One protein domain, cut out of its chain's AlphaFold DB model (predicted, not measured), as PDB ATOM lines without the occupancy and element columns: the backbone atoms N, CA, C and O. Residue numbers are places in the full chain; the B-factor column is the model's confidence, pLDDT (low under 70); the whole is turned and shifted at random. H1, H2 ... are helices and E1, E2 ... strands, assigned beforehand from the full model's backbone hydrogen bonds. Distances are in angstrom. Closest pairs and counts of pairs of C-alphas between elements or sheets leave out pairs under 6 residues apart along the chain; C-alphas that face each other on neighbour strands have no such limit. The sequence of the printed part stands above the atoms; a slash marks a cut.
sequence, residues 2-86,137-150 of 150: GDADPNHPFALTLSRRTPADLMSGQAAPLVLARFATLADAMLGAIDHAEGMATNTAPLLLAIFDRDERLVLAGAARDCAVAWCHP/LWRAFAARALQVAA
ATOM      1  N   GLY A   2     -16.231 -40.581 -49.961       50.50
ATOM      2  CA  GLY A   2     -15.354 -40.865 -51.101       50.50
ATOM      3  C   GLY A   2     -16.041 -41.753 -52.130       50.50
ATOM      4  O   GLY A   2     -16.662 -42.751 -51.767       50.50
ATOM      5  N   ASP A   3     -15.956 -41.352 -53.393       51.41
ATOM      6  CA  ASP A   3     -16.443 -42.138 -54.518       51.41
ATOM      7  C   ASP A   3     -15.670 -43.463 -54.591       51.41
ATOM      8  O   ASP A   3     -14.438 -43.492 -54.515       51.41
ATOM      9  N   ALA A   4     -16.411 -44.562 -54.700       62.00
ATOM     10  CA  ALA A   4     -15.902 -45.927 -54.683       62.00
ATOM     11  C   ALA A   4     -15.332 -46.336 -56.053       62.00
ATOM     12  O   ALA A   4     -15.475 -47.492 -56.451       62.00
ATOM     13  N   ASP A   5     -14.712 -45.406 -56.789       75.25
ATOM     14  CA  ASP A   5     -14.078 -45.724 -58.066       75.25
ATOM     15  C   ASP A   5     -12.885 -46.664 -57.807       75.25
ATOM     16  O   ASP A   5     -11.902 -46.268 -57.164       75.25
ATOM     17  N   PRO A   6     -12.925 -47.920 -58.294       74.31
ATOM     18  CA  PRO A   6     -11.817 -48.851 -58.124       74.31
ATOM     19  C   PRO A   6     -10.520 -48.365 -58.789       74.31
ATOM     20  O   PRO A   6      -9.446 -48.856 -58.440       74.31
ATOM     21  N   ASN A   7     -10.590 -47.393 -59.707       83.94
ATOM     22  CA  ASN A   7      -9.433 -46.822 -60.395       83.94
ATOM     23  C   ASN A   7      -8.670 -45.775 -59.580       83.94
ATOM     24  O   ASN A   7      -7.567 -45.384 -59.976       83.94
ATOM     25  N   HIS A   8      -9.219 -45.318 -58.455       91.56
ATOM     26  CA  HIS A   8      -8.537 -44.364 -57.595       91.56
ATOM     27  C   HIS A   8      -7.194 -44.931 -57.086       91.56
ATOM     28  O   HIS A   8      -7.156 -46.051 -56.561       91.56
ATOM     29  N   PRO A   9      -6.084 -44.180 -57.239       93.38
ATOM     30  CA  PRO A   9      -4.735 -44.698 -57.049       93.38
ATOM     31  C   PRO A   9      -4.348 -44.908 -55.587       93.38
ATOM     32  O   PRO A   9      -3.406 -45.650 -55.349       93.38
ATOM     33  N   PHE A  10      -5.033 -44.291 -54.622       95.69
ATOM     34  CA  PHE A  10      -4.704 -44.449 -53.206       95.69
ATOM     35  C   PHE A  10      -5.755 -45.288 -52.496       95.69
ATOM     36  O   PHE A  10      -6.926 -44.921 -52.480       95.69
ATOM     37  N   ALA A  11      -5.346 -46.394 -51.883       95.12
ATOM     38  CA  ALA A  11      -6.206 -47.248 -51.075       95.12
ATOM     39  C   ALA A  11      -5.923 -47.014 -49.590       95.12
ATOM     40  O   ALA A  11      -4.816 -47.276 -49.123       95.12
ATOM     41  N   LEU A  12      -6.926 -46.555 -48.841       94.88
ATOM     42  CA  LEU A  12      -6.876 -46.536 -47.381       94.88
ATOM     43  C   LEU A  12      -7.283 -47.910 -46.858       94.88
ATOM     44  O   LEU A  12      -8.338 -48.436 -47.213       94.88
ATOM     45  N   THR A  13      -6.462 -48.472 -45.985       92.50
ATOM     46  CA  THR A  13      -6.658 -49.798 -45.409       92.50
ATOM     47  C   THR A  13      -6.598 -49.762 -43.892       92.50
ATOM     48  O   THR A  13      -5.931 -48.918 -43.294       92.50
ATOM     49  N   LEU A  14      -7.289 -50.715 -43.274       88.00
ATOM     50  CA  LEU A  14      -7.277 -50.969 -41.844       88.00
ATOM     51  C   LEU A  14      -6.681 -52.348 -41.590       88.00
ATOM     52  O   LEU A  14      -7.152 -53.354 -42.130       88.00
ATOM     53  N   SER A  15      -5.686 -52.410 -40.713       77.31
ATOM     54  CA  SER A  15      -5.146 -53.687 -40.254       77.31
ATOM     55  C   SER A  15      -6.175 -54.385 -39.365       77.31
ATOM     56  O   SER A  15      -6.284 -54.090 -38.174       77.31
ATOM     57  N   ARG A  16      -6.940 -55.326 -39.924       61.09
ATOM     58  CA  ARG A  16      -7.738 -56.262 -39.130       61.09
ATOM     59  C   ARG A  16      -6.852 -57.440 -38.758       61.09
ATOM     60  O   ARG A  16      -6.420 -58.203 -39.611       61.09
ATOM     61  N   ARG A  17      -6.554 -57.566 -37.469       59.59
ATOM     62  CA  ARG A  17      -5.924 -58.765 -36.916       59.59
ATOM     63  C   ARG A  17      -6.855 -59.365 -35.886       59.59
ATOM     64  O   ARG A  17      -6.637 -59.209 -34.686       59.59
ATOM     65  N   THR A  18      -7.902 -60.041 -36.348       55.25
ATOM     66  CA  THR A  18      -8.516 -61.029 -35.465       55.25
ATOM     67  C   THR A  18      -7.558 -62.224 -35.357       55.25
ATOM     68  O   THR A  18      -6.837 -62.527 -36.314       55.25
ATOM     69  N   PRO A  19      -7.500 -62.917 -34.208       53.72
ATOM     70  CA  PRO A  19      -6.696 -64.129 -34.082       53.72
ATOM     71  C   PRO A  19      -7.017 -65.174 -35.166       53.72
ATOM     72  O   PRO A  19      -6.111 -65.849 -35.644       53.72
ATOM     73  N   ALA A  20      -8.278 -65.260 -35.606       53.75
ATOM     74  CA  ALA A  20      -8.719 -66.185 -36.650       53.75
ATOM     75  C   ALA A  20      -8.120 -65.863 -38.036       53.75
ATOM     76  O   ALA A  20      -7.686 -66.772 -38.749       53.75
ATOM     77  N   ASP A  21      -8.019 -64.581 -38.398       57.09
ATOM     78  CA  ASP A  21      -7.437 -64.148 -39.680       57.09
ATOM     79  C   ASP A  21      -5.930 -64.440 -39.743       57.09
ATOM     80  O   ASP A  21      -5.396 -64.827 -40.784       57.09
ATOM     81  N   LEU A  22      -5.241 -64.322 -38.602       57.91
ATOM     82  CA  LEU A  22      -3.817 -64.646 -38.482       57.91
ATOM     83  C   LEU A  22      -3.546 -66.150 -38.621       57.91
ATOM     84  O   LEU A  22      -2.533 -66.531 -39.201       57.91
ATOM     85  N   MET A  23      -4.438 -67.002 -38.111       58.97
ATOM     86  CA  MET A  23      -4.276 -68.460 -38.193       58.97
ATOM     87  C   MET A  23      -4.650 -69.039 -39.564       58.97
ATOM     88  O   MET A  23      -4.154 -70.102 -39.924       58.97
ATOM     89  N   SER A  24      -5.493 -68.349 -40.336       59.91
ATOM     90  CA  SER A  24      -5.944 -68.789 -41.668       59.91
ATOM     91  C   SER A  24      -5.110 -68.234 -42.832       59.91
ATOM     92  O   SER A  24      -5.351 -68.593 -43.982       59.91
ATOM     93  N   GLY A  25      -4.144 -67.346 -42.563       53.53
ATOM     94  CA  GLY A  25      -3.395 -66.638 -43.607       53.53
ATOM     95  C   GLY A  25      -4.231 -65.602 -44.371       53.53
ATOM     96  O   GLY A  25      -3.774 -65.080 -45.382       53.53
ATOM     97  N   GLN A  26      -5.442 -65.294 -43.891       52.25
ATOM     98  CA  GLN A  26      -6.381 -64.329 -44.478       52.25
ATOM     99  C   GLN A  26      -6.302 -62.951 -43.811       52.25
ATOM    100  O   GLN A  26      -7.230 -62.153 -43.910       52.25
ATOM    101  N   ALA A  27      -5.183 -62.636 -43.154       61.88
ATOM    102  CA  ALA A  27      -4.909 -61.322 -42.578       61.88
ATOM    103  C   ALA A  27      -4.613 -60.258 -43.660       61.88
ATOM    104  O   ALA A  27      -3.651 -59.497 -43.553       61.88
ATOM    105  N   ALA A  28      -5.418 -60.227 -44.724       65.12
ATOM    106  CA  ALA A  28      -5.385 -59.175 -45.721       65.12
ATOM    107  C   ALA A  28      -5.937 -57.882 -45.091       65.12
ATOM    108  O   ALA A  28      -6.989 -57.917 -44.440       65.12
ATOM    109  N   PRO A  29      -5.254 -56.736 -45.249       72.81
ATOM    110  CA  PRO A  29      -5.780 -55.454 -44.802       72.81
ATOM    111  C   PRO A  29      -7.155 -55.191 -45.422       72.81
ATOM    112  O   PRO A  29      -7.353 -55.383 -46.622       72.81
ATOM    113  N   LEU A  30      -8.110 -54.726 -44.617       84.06
ATOM    114  CA  LEU A  30      -9.409 -54.332 -45.148       84.06
ATOM    115  C   LEU A  30      -9.256 -52.997 -45.877       84.06
ATOM    116  O   LEU A  30      -8.903 -52.010 -45.237       84.06
ATOM    117  N   VAL A  31      -9.588 -52.945 -47.167       90.00
ATOM    118  CA  VAL A  31      -9.726 -51.681 -47.903       90.00
ATOM    119  C   VAL A  31     -10.978 -50.953 -47.415       90.00
ATOM    120  O   VAL A  31     -12.083 -51.481 -47.506       90.00
ATOM    121  N   LEU A  32     -10.795 -49.748 -46.882       90.25
ATOM    122  CA  LEU A  32     -11.863 -48.906 -46.345       90.25
ATOM    123  C   LEU A  32     -12.473 -48.019 -47.429       90.25
ATOM    124  O   LEU A  32     -13.690 -47.897 -47.530       90.25
ATOM    125  N   ALA A  33     -11.612 -47.398 -48.231       92.19
ATOM    126  CA  ALA A  33     -11.981 -46.499 -49.314       92.19
ATOM    127  C   ALA A  33     -10.791 -46.300 -50.262       92.19
ATOM    128  O   ALA A  33      -9.640 -46.581 -49.906       92.19
ATOM    129  N   ARG A  34     -11.073 -45.787 -51.462       94.25
ATOM    130  CA  ARG A  34     -10.052 -45.360 -52.420       94.25
ATOM    131  C   ARG A  34     -10.212 -43.884 -52.767       94.25
ATOM    132  O   ARG A  34     -11.330 -43.381 -52.825       94.25
ATOM    133  N   PHE A  35      -9.096 -43.209 -53.015       95.25
ATOM    134  CA  PHE A  35      -9.034 -41.763 -53.201       95.25
ATOM    135  C   PHE A  35      -8.178 -41.371 -54.404       95.25
ATOM    136  O   PHE A  35      -7.164 -42.008 -54.706       95.25
ATOM    137  N   ALA A  36      -8.580 -40.288 -55.071       94.38
ATOM    138  CA  ALA A  36      -7.860 -39.713 -56.202       94.38
ATOM    139  C   ALA A  36      -6.483 -39.152 -55.802       94.38
ATOM    140  O   ALA A  36      -5.528 -39.252 -56.574       94.38
ATOM    141  N   THR A  37      -6.365 -38.582 -54.596       93.75
ATOM    142  CA  THR A  37      -5.142 -37.926 -54.116       93.75
ATOM    143  C   THR A  37      -4.710 -38.428 -52.738       93.75
ATOM    144  O   THR A  37      -5.521 -38.931 -51.959       93.75
ATOM    145  N   LEU A  38      -3.421 -38.257 -52.412       93.62
ATOM    146  CA  LEU A  38      -2.914 -38.583 -51.076       93.62
ATOM    147  C   LEU A  38      -3.557 -37.701 -49.998       93.62
ATOM    148  O   LEU A  38      -3.838 -38.191 -48.911       93.62
ATOM    149  N   ALA A  39      -3.806 -36.422 -50.292       93.44
ATOM    150  CA  ALA A  39      -4.434 -35.504 -49.344       93.44
ATOM    151  C   ALA A  39      -5.854 -35.965 -48.980       93.44
ATOM    152  O   ALA A  39      -6.187 -36.030 -47.799       93.44
ATOM    153  N   ASP A  40      -6.643 -36.378 -49.975       94.81
ATOM    154  CA  ASP A  40      -7.982 -36.928 -49.741       94.81
ATOM    155  C   ASP A  40      -7.922 -38.247 -48.964       94.81
ATOM    156  O   ASP A  40      -8.743 -38.479 -48.081       94.81
ATOM    157  N   ALA A  41      -6.928 -39.099 -49.240       95.25
ATOM    158  CA  ALA A  41      -6.719 -40.331 -48.480       95.25
ATOM    159  C   ALA A  41      -6.339 -40.062 -47.015       95.25
ATOM    160  O   ALA A  41      -6.810 -40.762 -46.119       95.25
ATOM    161  N   MET A  42      -5.511 -39.045 -46.757       94.38
ATOM    162  CA  MET A  42      -5.160 -38.613 -45.402       94.38
ATOM    163  C   MET A  42      -6.373 -38.043 -44.663       94.38
ATOM    164  O   MET A  42      -6.573 -38.376 -43.498       94.38
ATOM    165  N   LEU A  43      -7.205 -37.245 -45.338       93.12
ATOM    166  CA  LEU A  43      -8.454 -36.739 -44.770       93.12
ATOM    167  C   LEU A  43      -9.432 -37.880 -44.474       93.12
ATOM    168  O   LEU A  43      -9.943 -37.982 -43.365       93.12
ATOM    169  N   GLY A  44      -9.607 -38.812 -45.412       92.81
ATOM    170  CA  GLY A  44     -10.443 -39.992 -45.205       92.81
ATOM    171  C   GLY A  44      -9.966 -40.887 -44.056       92.81
ATOM    172  O   GLY A  44     -10.781 -41.545 -43.411       92.81
ATOM    173  N   ALA A  45      -8.661 -40.900 -43.762       92.62
ATOM    174  CA  ALA A  45      -8.111 -41.586 -42.594       92.62
ATOM    175  C   ALA A  45      -8.505 -40.899 -41.275       92.62
ATOM    176  O   ALA A  45      -8.788 -41.594 -40.299       92.62
ATOM    177  N   ILE A  46      -8.561 -39.564 -41.254       91.06
ATOM    178  CA  ILE A  46      -9.047 -38.780 -40.108       91.06
ATOM    179  C   ILE A  46     -10.547 -39.013 -39.912       91.06
ATOM    180  O   ILE A  46     -10.938 -39.403 -38.816       91.06
ATOM    181  N   ASP A  47     -11.357 -38.917 -40.973       91.38
ATOM    182  CA  ASP A  47     -12.799 -39.212 -40.924       91.38
ATOM    183  C   ASP A  47     -13.064 -40.618 -40.345       91.38
ATOM    184  O   ASP A  47     -13.990 -40.841 -39.562       91.38
ATOM    185  N   HIS A  48     -12.226 -41.598 -40.710       87.62
ATOM    186  CA  HIS A  48     -12.303 -42.938 -40.135       87.62
ATOM    187  C   HIS A  48     -11.903 -42.986 -38.662       87.62
ATOM    188  O   HIS A  48     -12.569 -43.673 -37.890       87.62
ATOM    189  N   ALA A  49     -10.846 -42.279 -38.260       87.06
ATOM    190  CA  ALA A  49     -10.430 -42.200 -36.863       87.06
ATOM    191  C   ALA A  49     -11.485 -41.509 -35.980       87.06
ATOM    192  O   ALA A  49     -11.674 -41.922 -34.838       87.06
ATOM    193  N   GLU A  50     -12.200 -40.506 -36.498       85.69
ATOM    194  CA  GLU A  50     -13.336 -39.851 -35.831       85.69
ATOM    195  C   GLU A  50     -14.527 -40.797 -35.633       85.69
ATOM    196  O   GLU A  50     -15.184 -40.774 -34.593       85.69
ATOM    197  N   GLY A  51     -14.784 -41.675 -36.607       80.19
ATOM    198  CA  GLY A  51     -15.821 -42.704 -36.511       80.19
ATOM    199  C   GLY A  51     -15.495 -43.850 -35.542       80.19
ATOM    200  O   GLY A  51     -16.363 -44.680 -35.263       80.19
ATOM    201  N   MET A  52     -14.262 -43.935 -35.028       76.94
ATOM    202  CA  MET A  52     -13.851 -44.987 -34.098       76.94
ATOM    203  C   MET A  52     -14.241 -44.653 -32.655       76.94
ATOM    204  O   MET A  52     -14.015 -43.554 -32.158       76.94
ATOM    205  N   ALA A  53     -14.753 -45.647 -31.924       70.25
ATOM    206  CA  ALA A  53     -15.005 -45.488 -30.496       70.25
ATOM    207  C   ALA A  53     -13.691 -45.221 -29.736       70.25
ATOM    208  O   ALA A  53     -12.711 -45.948 -29.914       70.25
ATOM    209  N   THR A  54     -13.696 -44.242 -28.827       62.59
ATOM    210  CA  THR A  54     -12.516 -43.756 -28.079       62.59
ATOM    211  C   THR A  54     -11.820 -44.831 -27.227       62.59
ATOM    212  O   THR A  54     -10.651 -44.691 -26.887       62.59
ATOM    213  N   ASN A  55     -12.507 -45.934 -26.904       60.72
ATOM    214  CA  ASN A  55     -11.959 -47.062 -26.136       60.72
ATOM    215  C   ASN A  55     -11.513 -48.251 -27.012       60.72
ATOM    216  O   ASN A  55     -11.275 -49.352 -26.516       60.72
ATOM    217  N   THR A  56     -11.445 -48.071 -28.331       62.97
ATOM    218  CA  THR A  56     -10.942 -49.117 -29.228       62.97
ATOM    219  C   THR A  56      -9.423 -49.197 -29.097       62.97
ATOM    220  O   THR A  56      -8.744 -48.170 -29.049       62.97
ATOM    221  N   ALA A  57      -8.870 -50.414 -29.052       66.25
ATOM    222  CA  ALA A  57      -7.425 -50.595 -29.150       66.25
ATOM    223  C   ALA A  57      -6.901 -49.887 -30.419       66.25
ATOM    224  O   ALA A  57      -7.571 -49.971 -31.451       66.25
ATOM    225  N   PRO A  58      -5.737 -49.209 -30.377       67.62
ATOM    226  CA  PRO A  58      -5.248 -48.452 -31.523       67.62
ATOM    227  C   PRO A  58      -5.160 -49.339 -32.766       67.62
ATOM    228  O   PRO A  58      -4.493 -50.379 -32.756       67.62
ATOM    229  N   LEU A  59      -5.848 -48.928 -33.831       81.69
ATOM    230  CA  LEU A  59      -5.831 -49.635 -35.106       81.69
ATOM    231  C   LEU A  59      -4.816 -48.979 -36.033       81.69
ATOM    232  O   LEU A  59      -4.684 -47.756 -36.064       81.69
ATOM    233  N   LEU A  60      -4.094 -49.799 -36.792       89.38
ATOM    234  CA  LEU A  60      -3.165 -49.300 -37.794       89.38
ATOM    235  C   LEU A  60      -3.925 -49.015 -39.093       89.38
ATOM    236  O   LEU A  60      -4.488 -49.935 -39.697       89.38
ATOM    237  N   LEU A  61      -3.914 -47.750 -39.506       93.38
ATOM    238  CA  LEU A  61      -4.341 -47.305 -40.827       93.38
ATOM    239  C   LEU A  61      -3.126 -47.224 -41.748       93.38
ATOM    240  O   LEU A  61      -2.056 -46.774 -41.332       93.38
ATOM    241  N   ALA A  62      -3.290 -47.643 -42.998       95.25
ATOM    242  CA  ALA A  62      -2.242 -47.579 -44.009       95.25
ATOM    243  C   ALA A  62      -2.810 -47.161 -45.365       95.25
ATOM    244  O   ALA A  62      -3.848 -47.664 -45.791       95.25
ATOM    245  N   ILE A  63      -2.115 -46.253 -46.039       96.12
ATOM    246  CA  ILE A  63      -2.405 -45.795 -47.393       96.12
ATOM    247  C   ILE A  63      -1.415 -46.473 -48.335       96.12
ATOM    248  O   ILE A  63      -0.201 -46.337 -48.165       96.12
ATOM    249  N   PHE A  64      -1.941 -47.171 -49.334       95.38
ATOM    250  CA  PHE A  64      -1.174 -47.805 -50.401       95.38
ATOM    251  C   PHE A  64      -1.424 -47.106 -51.733       95.38
ATOM    252  O   PHE A  64      -2.519 -46.586 -51.954       95.38
ATOM    253  N   ASP A  65      -0.427 -47.092 -52.615       95.06
ATOM    254  CA  ASP A  65      -0.618 -46.670 -54.001       95.06
ATOM    255  C   ASP A  65      -1.260 -47.791 -54.845       95.06
ATOM    256  O   ASP A  65      -1.622 -48.866 -54.353       95.06
ATOM    257  N   ARG A  66      -1.412 -47.535 -56.146       92.31
ATOM    258  CA  ARG A  66      -2.047 -48.467 -57.083       92.31
ATOM    259  C   ARG A  66      -1.253 -49.753 -57.319       92.31
ATOM    260  O   ARG A  66      -1.838 -50.718 -57.797       92.31
ATOM    261  N   ASP A  67       0.042 -49.731 -57.017       92.62
ATOM    262  CA  ASP A  67       0.973 -50.852 -57.151       92.62
ATOM    263  C   ASP A  67       1.167 -51.564 -55.796       92.62
ATOM    264  O   ASP A  67       2.140 -52.294 -55.616       92.62
ATOM    265  N   GLU A  68       0.269 -51.326 -54.830       90.44
ATOM    266  CA  GLU A  68       0.316 -51.872 -53.467       90.44
ATOM    267  C   GLU A  68       1.580 -51.472 -52.688       90.44
ATOM    268  O   GLU A  68       1.987 -52.137 -51.731       90.44
ATOM    269  N   ARG A  69       2.202 -50.342 -53.046       94.56
ATOM    270  CA  ARG A  69       3.337 -49.794 -52.299       94.56
ATOM    271  C   ARG A  69       2.842 -48.970 -51.127       94.56
ATOM    272  O   ARG A  69       1.965 -48.120 -51.280       94.56
ATOM    273  N   LEU A  70       3.433 -49.185 -49.955       95.44
ATOM    274  CA  LEU A  70       3.089 -48.416 -48.764       95.44
ATOM    275  C   LEU A  70       3.500 -46.948 -48.942       95.44
ATOM    276  O   LEU A  70       4.683 -46.658 -49.119       95.44
ATOM    277  N   VAL A  71       2.532 -46.036 -48.833       97.19
ATOM    278  CA  VAL A  71       2.729 -44.581 -48.934       97.19
ATOM    279  C   VAL A  71       2.840 -43.946 -47.550       97.19
ATOM    280  O   VAL A  71       3.783 -43.206 -47.281       97.19
ATOM    281  N   LEU A  72       1.889 -44.238 -46.661       96.38
ATOM    282  CA  LEU A  72       1.834 -43.732 -45.286       96.38
ATOM    283  C   LEU A  72       1.144 -44.755 -44.386       96.38
ATOM    284  O   LEU A  72       0.210 -45.420 -44.819       96.38
ATOM    285  N   ALA A  73       1.547 -44.847 -43.123       95.62
ATOM    286  CA  ALA A  73       0.822 -45.614 -42.115       95.62
ATOM    287  C   ALA A  73       0.927 -44.959 -40.738       95.62
ATOM    288  O   ALA A  73       1.876 -44.228 -40.451       95.62
ATOM    289  N   GLY A  74      -0.069 -45.199 -39.893       93.31
ATOM    290  CA  GLY A  74      -0.164 -44.588 -38.575       93.31
ATOM    291  C   GLY A  74      -1.212 -45.245 -37.693       93.31
ATOM    292  O   GLY A  74      -2.075 -45.987 -38.166       93.31
ATOM    293  N   ALA A  75      -1.133 -44.978 -36.392       91.69
ATOM    294  CA  ALA A  75      -2.147 -45.429 -35.448       91.69
ATOM    295  C   ALA A  75      -3.306 -44.437 -35.391       91.69
ATOM    296  O   ALA A  75      -3.097 -43.257 -35.117       91.69
ATOM    297  N   ALA A  76      -4.525 -44.929 -35.587       88.94
ATOM    298  CA  ALA A  76      -5.736 -44.177 -35.300       88.94
ATOM    299  C   ALA A  76      -6.014 -44.196 -33.792       88.94
ATOM    300  O   ALA A  76      -6.122 -45.272 -33.189       88.94
ATOM    301  N   ARG A  77      -6.116 -43.014 -33.178       79.88
ATOM    302  CA  ARG A  77      -6.498 -42.836 -31.772       79.88
ATOM    303  C   ARG A  77      -7.061 -41.433 -31.552       79.88
ATOM    304  O   ARG A  77      -6.554 -40.482 -32.131       79.88
ATOM    305  N   ASP A  78      -8.068 -41.312 -30.686       78.00
ATOM    306  CA  ASP A  78      -8.622 -40.026 -30.231       78.00
ATOM    307  C   ASP A  78      -8.983 -39.070 -31.385       78.00
ATOM    308  O   ASP A  78      -8.583 -37.909 -31.380       78.00
ATOM    309  N   CYS A  79      -9.710 -39.567 -32.393       79.62
ATOM    310  CA  CYS A  79     -10.111 -38.790 -33.575       79.62
ATOM    311  C   CYS A  79      -8.945 -38.283 -34.448       79.62
ATOM    312  O   CYS A  79      -9.136 -37.419 -35.296       79.62
ATOM    313  N   ALA A  80      -7.736 -38.816 -34.269       86.31
ATOM    314  CA  ALA A  80      -6.561 -38.448 -35.046       86.31
ATOM    315  C   ALA A  80      -5.813 -39.683 -35.554       86.31
ATOM    316  O   ALA A  80      -5.971 -40.802 -35.055       86.31
ATOM    317  N   VAL A  81      -4.941 -39.462 -36.538       91.19
ATOM    318  CA  VAL A  81      -3.988 -40.472 -36.998       91.19
ATOM    319  C   VAL A  81      -2.584 -40.027 -36.616       91.19
ATOM    320  O   VAL A  81      -2.046 -39.063 -37.157       91.19
ATOM    321  N   ALA A  82      -1.968 -40.753 -35.689       92.31
ATOM    322  CA  ALA A  82      -0.558 -40.616 -35.366       92.31
ATOM    323  C   ALA A  82       0.274 -41.290 -36.466       92.31
ATOM    324  O   ALA A  82       0.631 -42.470 -36.370       92.31
ATOM    325  N   TRP A  83       0.533 -40.546 -37.543       94.62
ATOM    326  CA  TRP A  83       1.350 -40.999 -38.665       94.62
ATOM    327  C   TRP A  83       2.776 -41.335 -38.224       94.62
ATOM    328  O   TRP A  83       3.418 -40.596 -37.477       94.62
ATOM    329  N   CYS A  84       3.294 -42.456 -38.712       94.50
ATOM    330  CA  CYS A  84       4.671 -42.853 -38.487       94.50
ATOM    331  C   CYS A  84       5.601 -42.093 -39.439       94.50
ATOM    332  O   CYS A  84       5.379 -42.063 -40.648       94.50
ATOM    333  N   HIS A  85       6.681 -41.518 -38.906       95.31
ATOM    334  CA  HIS A  85       7.699 -40.887 -39.742       95.31
ATOM    335  C   HIS A  85       8.420 -41.945 -40.598       95.31
ATOM    336  O   HIS A  85       8.990 -42.888 -40.028       95.31
ATOM    337  N   PRO A  86       8.415 -41.802 -41.940       96.62
ATOM    338  CA  PRO A  86       9.105 -42.721 -42.834       96.62
ATOM    339  C   PRO A  86      10.590 -42.835 -42.497       96.62
ATOM    340  O   PRO A  86      11.233 -41.842 -42.153       96.62
ATOM    341  N   LEU A 137      10.110 -45.177 -53.132       95.75
ATOM    342  CA  LEU A 137       9.588 -44.179 -54.072       95.75
ATOM    343  C   LEU A 137       8.770 -43.084 -53.376       95.75
ATOM    344  O   LEU A 137       8.745 -41.944 -53.836       95.75
ATOM    345  N   TRP A 138       8.138 -43.410 -52.247       96.44
ATOM    346  CA  TRP A 138       7.227 -42.518 -51.529       96.44
ATOM    347  C   TRP A 138       7.866 -41.803 -50.342       96.44
ATOM    348  O   TRP A 138       7.357 -40.762 -49.938       96.44
ATOM    349  N   ARG A 139       8.992 -42.285 -49.798       95.25
ATOM    350  CA  ARG A 139       9.601 -41.759 -48.552       95.25
ATOM    351  C   ARG A 139       9.754 -40.243 -48.517       95.25
ATOM    352  O   ARG A 139       9.330 -39.614 -47.552       95.25
ATOM    353  N   ALA A 140      10.343 -39.654 -49.559       94.62
ATOM    354  CA  ALA A 140      10.573 -38.211 -49.608       94.62
ATOM    355  C   ALA A 140       9.254 -37.422 -49.656       94.62
ATOM    356  O   ALA A 140       9.104 -36.417 -48.962       94.62
ATOM    357  N   PHE A 141       8.284 -37.904 -50.436       94.44
ATOM    358  CA  PHE A 141       6.971 -37.279 -50.563       94.44
ATOM    359  C   PHE A 141       6.158 -37.402 -49.272       94.44
ATOM    360  O   PHE A 141       5.635 -36.409 -48.781       94.44
ATOM    361  N   ALA A 142       6.122 -38.596 -48.681       94.94
ATOM    362  CA  ALA A 142       5.467 -38.885 -47.413       94.94
ATOM    363  C   ALA A 142       6.040 -38.029 -46.276       94.94
ATOM    364  O   ALA A 142       5.290 -37.366 -45.563       94.94
ATOM    365  N   ALA A 143       7.369 -37.959 -46.150       94.44
ATOM    366  CA  ALA A 143       8.016 -37.102 -45.160       94.44
ATOM    367  C   ALA A 143       7.640 -35.626 -45.358       94.44
ATOM    368  O   ALA A 143       7.350 -34.929 -44.387       94.44
ATOM    369  N   ARG A 144       7.590 -35.153 -46.610       93.81
ATOM    370  CA  ARG A 144       7.173 -33.782 -46.917       93.81
ATOM    371  C   ARG A 144       5.695 -33.536 -46.609       93.81
ATOM    372  O   ARG A 144       5.377 -32.489 -46.058       93.81
ATOM    373  N   ALA A 145       4.812 -34.476 -46.932       92.12
ATOM    374  CA  ALA A 145       3.387 -34.380 -46.627       92.12
ATOM    375  C   ALA A 145       3.156 -34.247 -45.114       92.12
ATOM    376  O   ALA A 145       2.431 -33.354 -44.683       92.12
ATOM    377  N   LEU A 146       3.857 -35.051 -44.305       91.88
ATOM    378  CA  LEU A 146       3.780 -34.963 -42.844       91.88
ATOM    379  C   LEU A 146       4.323 -33.640 -42.289       91.88
ATOM    380  O   LEU A 146       3.803 -33.154 -41.296       91.88
ATOM    381  N   GLN A 147       5.331 -33.031 -42.922       90.19
ATOM    382  CA  GLN A 147       5.826 -31.706 -42.517       90.19
ATOM    383  C   GLN A 147       4.824 -30.579 -42.780       90.19
ATOM    384  O   GLN A 147       4.867 -29.569 -42.092       90.19
ATOM    385  N   VAL A 148       3.993 -30.705 -43.817       87.19
ATOM    386  CA  VAL A 148       2.996 -29.684 -44.183       87.19
ATOM    387  C   VAL A 148       1.709 -29.847 -43.370       87.19
ATOM    388  O   VAL A 148       0.998 -28.871 -43.162       87.19
ATOM    389  N   ALA A 149       1.414 -31.069 -42.923       76.94
ATOM    390  CA  ALA A 149       0.229 -31.395 -42.135       76.94
ATOM    391  C   ALA A 149       0.412 -31.226 -40.611       76.94
ATOM    392  O   ALA A 149      -0.554 -31.430 -39.879       76.94
ATOM    393  N   ALA A 150       1.628 -30.915 -40.142       63.59
ATOM    394  CA  ALA A 150       1.972 -30.689 -38.734       63.59
ATOM    395  C   ALA A 150       1.781 -29.222 -38.326       63.59
ATOM    396  O   ALA A 150       1.365 -29.000 -37.167       63.59
TER     397      ALA A 150
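AT A GLANCE: This is residues 2 to 86 and 137 to 150 of the 150 residues of an uncharacterized protein of Xanthobacteraceae bacterium (UniProt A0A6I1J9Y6). A strongly twisted sheet of five strands curls round one helix, H2, and another helix, H3, only grazes the sheet near E4. Residues 20 to 25, of which 20 to 24 belong to H1, stick out from the link side of E1 and E2. The printed part has 99 residues with three named helices and five named strands, in the order E1, H1, E2, H2, E3, E4, E5, H3; the antiparallel sheet runs E2, E1, E3, E4, E5, and the class is mixed. It is compact, radius of gyration of the C-alphas 13.4 A, spanning 37 by 29 by 27 A.

IN THESE COORDINATES: From first to last C-alpha, E2 is residues 30 to 35, 14.9 A; E1 10 to 14, 13.4 A, beginning at (-4.704, -44.449, -53.206); E3 59 to 64, 16.1 A; E4 70 to 77, 20.3 A; E5 80 to 83, 9.1 A. H2 is residues 38 to 50, 18.5 A; H1 19 to 24, 8.9 A; H3 139 to 148, 14.4 A, ending at (2.996, -29.684, -44.183).

HOW THE PARTS SIT: Across the antiparallel neighbours E1 and E2, N 12 and O 33 are within hydrogen-bond range at 2.9 A, and across the antiparallel neighbours E1 and E3, N 13 and O 62 are within hydrogen-bond range at 2.7 A. E3, E4 and E5 form a meander, each strand the antiparallel neighbour of the one before; its two hairpins have N 63 and O 72 at 2.8 A and N 82 and O 75 at 2.8 A. E2, H2, E3 are a split strand-helix-strand unit, E1 lying between the strands, with a right-handed crossover. H2 on one face of the sheet makes two layers; its closest C-alphas to E4 are Ala 49 and Ala 76, 5.3 A. H3 comes closest to E4 at the C-alphas of Ala 142 and Leu 72, 6.4 A. H2 and H3 are near each other, with 6 pairs of C-alphas within 10 A. H1 is not on the sheet. In H1, H2 and H3 every O i to N i+4 pair is within hydrogen-bond range.

THE WHOLE: The C-alphas of Ser 24 and Val 148, the two farthest apart, are 40.2 A apart. Residues 87 to 136 are not printed; C-alphas 86 and 137 across this cut are 11.3 A apart. Of the links printed whole, none is long. pLDDT is under 70 at residues 2 to 4, 16 to 28, 54 to 58 and 150.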